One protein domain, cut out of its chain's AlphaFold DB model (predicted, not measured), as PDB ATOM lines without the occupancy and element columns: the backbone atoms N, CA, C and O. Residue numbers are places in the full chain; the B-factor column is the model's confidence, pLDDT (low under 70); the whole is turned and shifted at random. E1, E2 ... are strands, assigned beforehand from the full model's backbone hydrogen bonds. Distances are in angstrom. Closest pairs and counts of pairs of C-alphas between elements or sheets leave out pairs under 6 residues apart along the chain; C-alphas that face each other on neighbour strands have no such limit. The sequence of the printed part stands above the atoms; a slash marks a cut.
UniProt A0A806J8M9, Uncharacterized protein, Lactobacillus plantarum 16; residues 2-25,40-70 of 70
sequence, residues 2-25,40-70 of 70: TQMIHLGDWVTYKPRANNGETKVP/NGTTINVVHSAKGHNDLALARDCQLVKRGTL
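AT A GLANCE: This is residues 2 to 25 and 40 to 70 of the 70 residues of an uncharacterized protein of Lactobacillus plantarum 16 (UniProt A0A806J8M9). What is the shape? There is little regular structure: short strand E1, paired with residues 63 to 64, sits near a two-strand antiparallel hairpin, E2 then E3, in a flat outline of 37 by 30 by 16 A. What is printed? The 55 residues hold no named helix and three strands, E1, E2, E3, with 16 residues; the class is all strand. It is only just compact, close to loose, with a radius of gyration of the C-alphas of 12.1 A.

IN THESE COORDINATES: Where does E1 run? Residues 10 to 13, 9.5 A, from C-alpha 10 at (170.800, 120.753, 133.559). And the others? E2 is residues 42 to 49, 21.1 A; E3 is residues 56 to 59, 9.6 A, ending at C-alpha 59 (182.131, 124.339, 130.024).

HOW THE PARTS SIT: How do E2 and E3 pair? Antiparallel at 139 degrees, with N 59 and O 45 2.8 A apart, within hydrogen-bond range. Where is E1? It is near E2; the closest C-alphas of E1 and E3, Tyr 13 and Ala 59, are 5.7 A apart.

THE WHOLE: Is there a cut? Residues 26 to 39 are not printed; C-alphas 25 and 40 are 26.0 A apart. Where is confidence low? pLDDT is under 70 at residues 2 to 3, 17 to 25, 52 to 55 and 66 to 70.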
ATOM      1  N   THR A   2     167.807 132.196 122.053       53.09
ATOM      2  CA  THR A   2     168.724 131.588 123.025       53.09
ATOM      3  C   THR A   2     167.972 131.478 124.349       53.09
ATOM      4  O   THR A   2     167.625 132.500 124.934       53.09
ATOM      5  N   GLN A   3     167.622 130.264 124.776       65.94
ATOM      6  CA  GLN A   3     167.051 130.058 126.109       65.94
ATOM      7  C   GLN A   3     168.105 130.470 127.141       65.94
ATOM      8  O   GLN A   3     169.252 130.033 127.048       65.94
ATOM      9  N   MET A   4     167.738 131.356 128.071       77.56
ATOM     10  CA  MET A   4     168.624 131.733 129.174       77.56
ATOM     11  C   MET A   4     168.859 130.513 130.063       77.56
ATOM     12  O   MET A   4     167.910 129.817 130.419       77.56
ATOM     13  N   ILE A   5     170.124 130.263 130.386       84.00
ATOM     14  CA  ILE A   5     170.558 129.190 131.280       84.00
ATOM     15  C   ILE A   5     170.747 129.801 132.669       84.00
ATOM     16  O   ILE A   5     171.406 130.833 132.794       84.00
ATOM     17  N   HIS A   6     170.200 129.163 133.699       87.12
ATOM     18  CA  HIS A   6     170.281 129.589 135.093       87.12
ATOM     19  C   HIS A   6     171.080 128.593 135.935       87.12
ATOM     20  O   HIS A   6     171.229 127.421 135.587       87.12
ATOM     21  N   LEU A   7     171.584 129.051 137.082       89.19
ATOM     22  CA  LEU A   7     172.189 128.153 138.066       89.19
ATOM     23  C   LEU A   7     171.170 127.084 138.491       89.19
ATOM     24  O   LEU A   7     170.002 127.381 138.735       89.19
ATOM     25  N   GLY A   8     171.619 125.837 138.574       87.00
ATOM     26  CA  GLY A   8     170.796 124.660 138.833       87.00
ATOM     27  C   GLY A   8     170.221 123.997 137.578       87.00
ATOM     28  O   GLY A   8     169.757 122.855 137.679       87.00
ATOM     29  N   ASP A   9     170.284 124.643 136.407       89.12
ATOM     30  CA  ASP A   9     169.828 124.037 135.158       89.12
ATOM     31  C   ASP A   9     170.725 122.872 134.747       89.12
ATOM     32  O   ASP A   9     171.955 122.920 134.832       89.12
ATOM     33  N   TRP A  10     170.089 121.820 134.242       88.81
ATOM     34  CA  TRP A  10     170.800 120.753 133.559       88.81
ATOM     35  C   TRP A  10     171.142 121.215 132.150       88.81
ATOM     36  O   TRP A  10     170.281 121.666 131.395       88.81
ATOM     37  N   VAL A  11     172.412 121.097 131.790       87.31
ATOM     38  CA  VAL A  11     172.941 121.546 130.509       87.31
ATOM     39  C   VAL A  11     173.715 120.432 129.834       87.31
ATOM     40  O   VAL A  11     174.387 119.622 130.473       87.31
ATOM     41  N   THR A  12     173.648 120.416 128.510       88.56
ATOM     42  CA  THR A  12     174.626 119.722 127.692       88.56
ATOM     43  C   THR A  12     175.767 120.692 127.454       88.56
ATOM     44  O   THR A  12     175.534 121.824 127.039       88.56
ATOM     45  N   TYR A  13     176.994 120.263 127.708       84.56
ATOM     46  CA  TYR A  13     178.175 121.092 127.568       84.56
ATOM     47  C   TYR A  13     179.297 120.381 126.826       84.56
ATOM     48  O   TYR A  13     179.452 119.162 126.908       84.56
ATOM     49  N   LYS A  14     180.126 121.158 126.125       82.56
ATOM     50  CA  LYS A  14     181.443 120.692 125.683       82.56
ATOM     51  C   LYS A  14     182.495 121.091 126.720       82.56
ATOM     52  O   LYS A  14     182.575 122.282 127.049       82.56
ATOM     53  N   PRO A  15     183.275 120.132 127.251       76.44
ATOM     54  CA  PRO A  15     184.329 120.441 128.205       76.44
ATOM     55  C   PRO A  15     185.378 121.340 127.545       76.44
ATOM     56  O   PRO A  15     185.804 121.102 126.413       76.44
ATOM     57  N   ARG A  16     185.791 122.389 128.252       73.19
ATOM     58  CA  ARG A  16     186.934 123.213 127.861       73.19
ATOM     59  C   ARG A  16     188.201 122.432 128.201       73.19
ATOM     60  O   ARG A  16     188.383 122.032 129.346       73.19
ATOM     61  N   ALA A  17     189.074 122.220 127.219       65.81
ATOM     62  CA  ALA A  17     190.404 121.690 127.493       65.81
ATOM     63  C   ALA A  17     191.192 122.737 128.296       65.81
ATOM     64  O   ALA A  17     191.473 123.819 127.777       65.81
ATOM     65  N   ASN A  18     191.532 122.435 129.548       58.56
ATOM     66  CA  ASN A  18     192.495 123.231 130.304       58.56
ATOM     67  C   ASN A  18     193.895 122.692 129.995       58.56
ATOM     68  O   ASN A  18     194.142 121.505 130.192       58.56
ATOM     69  N   ASN A  19     194.767 123.556 129.458       48.09
ATOM     70  CA  ASN A  19     196.209 123.346 129.253       48.09
ATOM     71  C   ASN A  19     196.648 121.884 129.011       48.09
ATOM     72  O   ASN A  19     197.472 121.344 129.736       48.09
ATOM     73  N   GLY A  20     196.098 121.233 127.982       47.19
ATOM     74  CA  GLY A  20     196.588 119.938 127.490       47.19
ATOM     75  C   GLY A  20     196.330 118.703 128.369       47.19
ATOM     76  O   GLY A  20     196.574 117.596 127.899       47.19
ATOM     77  N   GLU A  21     195.797 118.839 129.588       49.12
ATOM     78  CA  GLU A  21     195.611 117.705 130.517       49.12
ATOM     79  C   GLU A  21     194.234 117.041 130.454       49.12
ATOM     80  O   GLU A  21     193.974 116.016 131.085       49.12
ATOM     81  N   THR A  22     193.315 117.580 129.662       50.62
ATOM     82  CA  THR A  22     191.959 117.047 129.617       50.62
ATOM     83  C   THR A  22     191.886 115.812 128.707       50.62
ATOM     84  O   THR A  22     191.542 115.911 127.534       50.62
ATOM     85  N   LYS A  23     192.122 114.614 129.271       51.00
ATOM     86  CA  LYS A  23     191.755 113.294 128.695       51.00
ATOM     87  C   LYS A  23     190.230 113.079 128.602       51.00
ATOM     88  O   LYS A  23     189.756 111.946 128.579       51.00
ATOM     89  N   VAL A  24     189.435 114.148 128.609       54.94
ATOM     90  CA  VAL A  24     187.980 114.050 128.512       54.94
ATOM     91  C   VAL A  24     187.634 114.112 127.029       54.94
ATOM     92  O   VAL A  24     188.018 115.075 126.363       54.94
ATOM     93  N   PRO A  25     186.953 113.094 126.481       54.88
ATOM     94  CA  PRO A  25     186.573 113.104 125.078       54.88
ATOM     95  C   PRO A  25     185.790 114.384 124.761       54.88
ATOM     96  O   PRO A  25     184.943 114.808 125.547       54.88
ATOM     97  N   ASN A  40     187.542 137.898 131.450       85.25
ATOM     98  CA  ASN A  40     188.094 138.553 130.252       85.25
ATOM     99  C   ASN A  40     187.108 138.637 129.065       85.25
ATOM    100  O   ASN A  40     187.472 138.394 127.915       85.25
ATOM    101  N   GLY A  41     185.833 138.931 129.342       81.44
ATOM    102  CA  GLY A  41     184.777 139.001 128.322       81.44
ATOM    103  C   GLY A  41     184.288 137.641 127.806       81.44
ATOM    104  O   GLY A  41     183.421 137.598 126.938       81.44
ATOM    105  N   THR A  42     184.800 136.534 128.348       81.12
ATOM    106  CA  THR A  42     184.341 135.171 128.062       81.12
ATOM    107  C   THR A  42     183.511 134.653 129.228       81.12
ATOM    108  O   THR A  42     183.950 134.677 130.376       81.12
ATOM    109  N   THR A  43     182.304 134.165 128.955       84.62
ATOM    110  CA  THR A  43     181.496 133.490 129.976       84.62
ATOM    111  C   THR A  43     182.088 132.117 130.268       84.62
ATOM    112  O   THR A  43     182.159 131.259 129.385       84.62
ATOM    113  N   ILE A  44     182.486 131.903 131.515       84.81
ATOM    114  CA  ILE A  44     182.943 130.622 132.034       84.81
ATOM    115  C   ILE A  44     181.794 130.002 132.821       84.81
ATOM    116  O   ILE A  44     181.208 130.632 133.699       84.81
ATOM    117  N   ASN A  45     181.457 128.764 132.475       87.25
ATOM    118  CA  ASN A  45     180.436 127.984 133.160       87.25
ATOM    119  C   ASN A  45     181.123 126.842 133.899       87.25
ATOM    120  O   ASN A  45     181.863 126.071 133.281       87.25
ATOM    121  N   VAL A  46     180.866 126.722 135.193       87.50
ATOM    122  CA  VAL A  46     181.296 125.582 135.997       87.50
ATOM    123  C   VAL A  46     180.107 124.653 136.143       87.50
ATOM    124  O   VAL A  46     179.033 125.044 136.612       87.50
ATOM    125  N   VAL A  47     180.300 123.413 135.716       87.25
ATOM    126  CA  VAL A  47     179.258 122.394 135.736       87.25
ATOM    127  C   VAL A  47     179.673 121.230 136.621       87.25
ATOM    128  O   VAL A  47     180.822 120.784 136.598       87.25
ATOM    129  N   HIS A  48     178.711 120.726 137.382       87.56
ATOM    130  CA  HIS A  48     178.831 119.473 138.104       87.56
ATOM    131  C   HIS A  48     178.433 118.326 137.171       87.56
ATOM    132  O   HIS A  48     177.298 118.279 136.688       87.56
ATOM    133  N   SER A  49     179.363 117.420 136.876       81.38
ATOM    134  CA  SER A  49     179.129 116.322 135.933       81.38
ATOM    135  C   SER A  49     178.014 115.378 136.402       81.38
ATOM    136  O   SER A  49     177.995 114.941 137.549       81.38
ATOM    137  N   ALA A  50     177.117 114.975 135.492       78.75
ATOM    138  CA  ALA A  50     176.090 113.967 135.784       78.75
ATOM    139  C   ALA A  50     176.674 112.569 136.062       78.75
ATOM    140  O   ALA A  50     175.977 111.696 136.570       78.75
ATOM    141  N   LYS A  51     177.942 112.326 135.696       73.31
ATOM    142  CA  LYS A  51     178.580 111.001 135.763       73.31
ATOM    143  C   LYS A  51     178.975 110.560 137.184       73.31
ATOM    144  O   LYS A  51     179.681 109.569 137.325       73.31
ATOM    145  N   GLY A  52     178.512 111.256 138.226       56.34
ATOM    146  CA  GLY A  52     178.585 110.802 139.623       56.34
ATOM    147  C   GLY A  52     179.952 110.938 140.293       56.34
ATOM    148  O   GLY A  52     180.085 110.654 141.480       56.34
ATOM    149  N   HIS A  53     180.960 111.402 139.565       59.38
ATOM    150  CA  HIS A  53     182.208 111.869 140.143       59.38
ATOM    151  C   HIS A  53     182.046 113.378 140.341       59.38
ATOM    152  O   HIS A  53     181.559 114.048 139.428       59.38
ATOM    153  N   ASN A  54     182.405 113.911 141.514       60.62
ATOM    154  CA  ASN A  54     182.359 115.348 141.831       60.62
ATOM    155  C   ASN A  54     183.406 116.148 141.020       60.62
ATOM    156  O   ASN A  54     184.110 117.005 141.550       60.62
ATOM    157  N   ASP A  55     183.548 115.832 139.738       64.94
ATOM    158  CA  ASP A  55     184.410 116.492 138.786       64.94
ATOM    159  C   ASP A  55     183.738 117.807 138.393       64.94
ATOM    160  O   ASP A  55     182.753 117.845 137.646       64.94
ATOM    161  N   LEU A  56     184.277 118.896 138.930       72.94
ATOM    162  CA  LEU A  56     183.991 120.238 138.453       72.94
ATOM    163  C   LEU A  56     184.628 120.394 137.074       72.94
ATOM    164  O   LEU A  56     185.846 120.294 136.927       72.94
ATOM    165  N   ALA A  57     183.805 120.638 136.056       75.88
ATOM    166  CA  ALA A  57     184.279 120.863 134.699       75.88
ATOM    167  C   ALA A  57     184.009 122.302 134.260       75.88
ATOM    168  O   ALA A  57     182.945 122.862 134.528       75.88
ATOM    169  N   LEU A  58     184.961 122.881 133.527       79.44
ATOM    170  CA  LEU A  58     184.730 124.121 132.797       79.44
ATOM    171  C   LEU A  58     184.038 123.805 131.474       79.44
ATOM    172  O   LEU A  58     184.479 122.949 130.703       79.44
ATOM    173  N   ALA A  59     182.963 124.520 131.196       77.25
ATOM    174  CA  ALA A  59     182.131 124.339 130.024       77.25
ATOM    175  C   ALA A  59     182.208 125.566 129.110       77.25
ATOM    176  O   ALA A  59     182.031 126.701 129.555       77.25
ATOM    177  N   ARG A  60     182.458 125.327 127.817       76.88
ATOM    178  CA  ARG A  60     182.493 126.386 126.794       76.88
ATOM    179  C   ARG A  60     181.150 126.548 126.082       76.88
ATOM    180  O   ARG A  60     180.679 127.664 125.921       76.88
ATOM    181  N   ASP A  61     180.529 125.434 125.700       78.38
ATOM    182  CA  ASP A  61     179.310 125.430 124.885       78.38
ATOM    183  C   ASP A  61     178.144 124.816 125.666       78.38
ATOM    184  O   ASP A  61     177.814 123.648 125.456       78.38
ATOM    185  N   CYS A  62     177.554 125.575 126.593       81.62
ATOM    186  CA  CYS A  62     176.377 125.124 127.340       81.62
ATOM    187  C   CYS A  62     175.098 125.304 126.514       81.62
ATOM    188  O   CYS A  62     174.835 126.378 125.978       81.62
ATOM    189  N   GLN A  63     174.276 124.261 126.461       85.44
ATOM    190  CA  GLN A  63     172.923 124.283 125.920       85.44
ATOM    191  C   GLN A  63     171.968 123.736 126.973       85.44
ATOM    192  O   GLN A  63     172.247 122.697 127.574       85.44
ATOM    193  N   LEU A  64     170.849 124.427 127.193       84.19
ATOM    194  CA  LEU A  64     169.842 123.992 128.152       84.19
ATOM    195  C   LEU A  64     169.308 122.610 127.759       84.19
ATOM    196  O   LEU A  64     168.770 122.426 126.666       84.19
ATOM    197  N   VAL A  65     169.424 121.647 128.668       82.00
ATOM    198  CA  VAL A  65     168.715 120.376 128.561       82.00
ATOM    199  C   VAL A  65     167.418 120.573 129.307       82.00
ATOM    200  O   VAL A  65     167.377 120.602 130.536       82.00
ATOM    201  N   LYS A  66     166.326 120.720 128.559       68.50
ATOM    202  CA  LYS A  66     165.002 120.686 129.162       68.50
ATOM    203  C   LYS A  66     164.848 119.314 129.818       68.50
ATOM    204  O   LYS A  66     164.755 118.311 129.112       68.50
ATOM    205  N   ARG A  67     164.846 119.264 131.156       58.56
ATOM    206  CA  ARG A  67     164.429 118.063 131.887       58.56
ATOM    207  C   ARG A  67     163.034 117.709 131.382       58.56
ATOM    208  O   ARG A  67     162.073 118.419 131.665       58.56
ATOM    209  N   GLY A  68     162.931 116.620 130.624       48.56
ATOM    210  CA  GLY A  68     161.746 115.790 130.736       48.56
ATOM    211  C   GLY A  68     161.663 115.398 132.204       48.56
ATOM    212  O   GLY A  68     162.674 115.017 132.799       48.56
ATOM    213  N   THR A  69     160.506 115.620 132.812       42.28
ATOM    214  CA  THR A  69     160.157 115.026 134.099       42.28
ATOM    215  C   THR A  69     160.607 113.565 134.060       42.28
ATOM    216  O   THR A  69     160.326 112.888 133.069       42.28
ATOM    217  N   LEU A  70     161.386 113.140 135.061       45.62
ATOM    218  CA  LEU A  70     161.651 111.714 135.272       45.62
ATOM    219  C   LEU A  70     160.326 110.944 135.270       45.62
ATOM    220  O   LEU A  70     159.348 111.506 135.822       45.62
TER     221      LEU A  70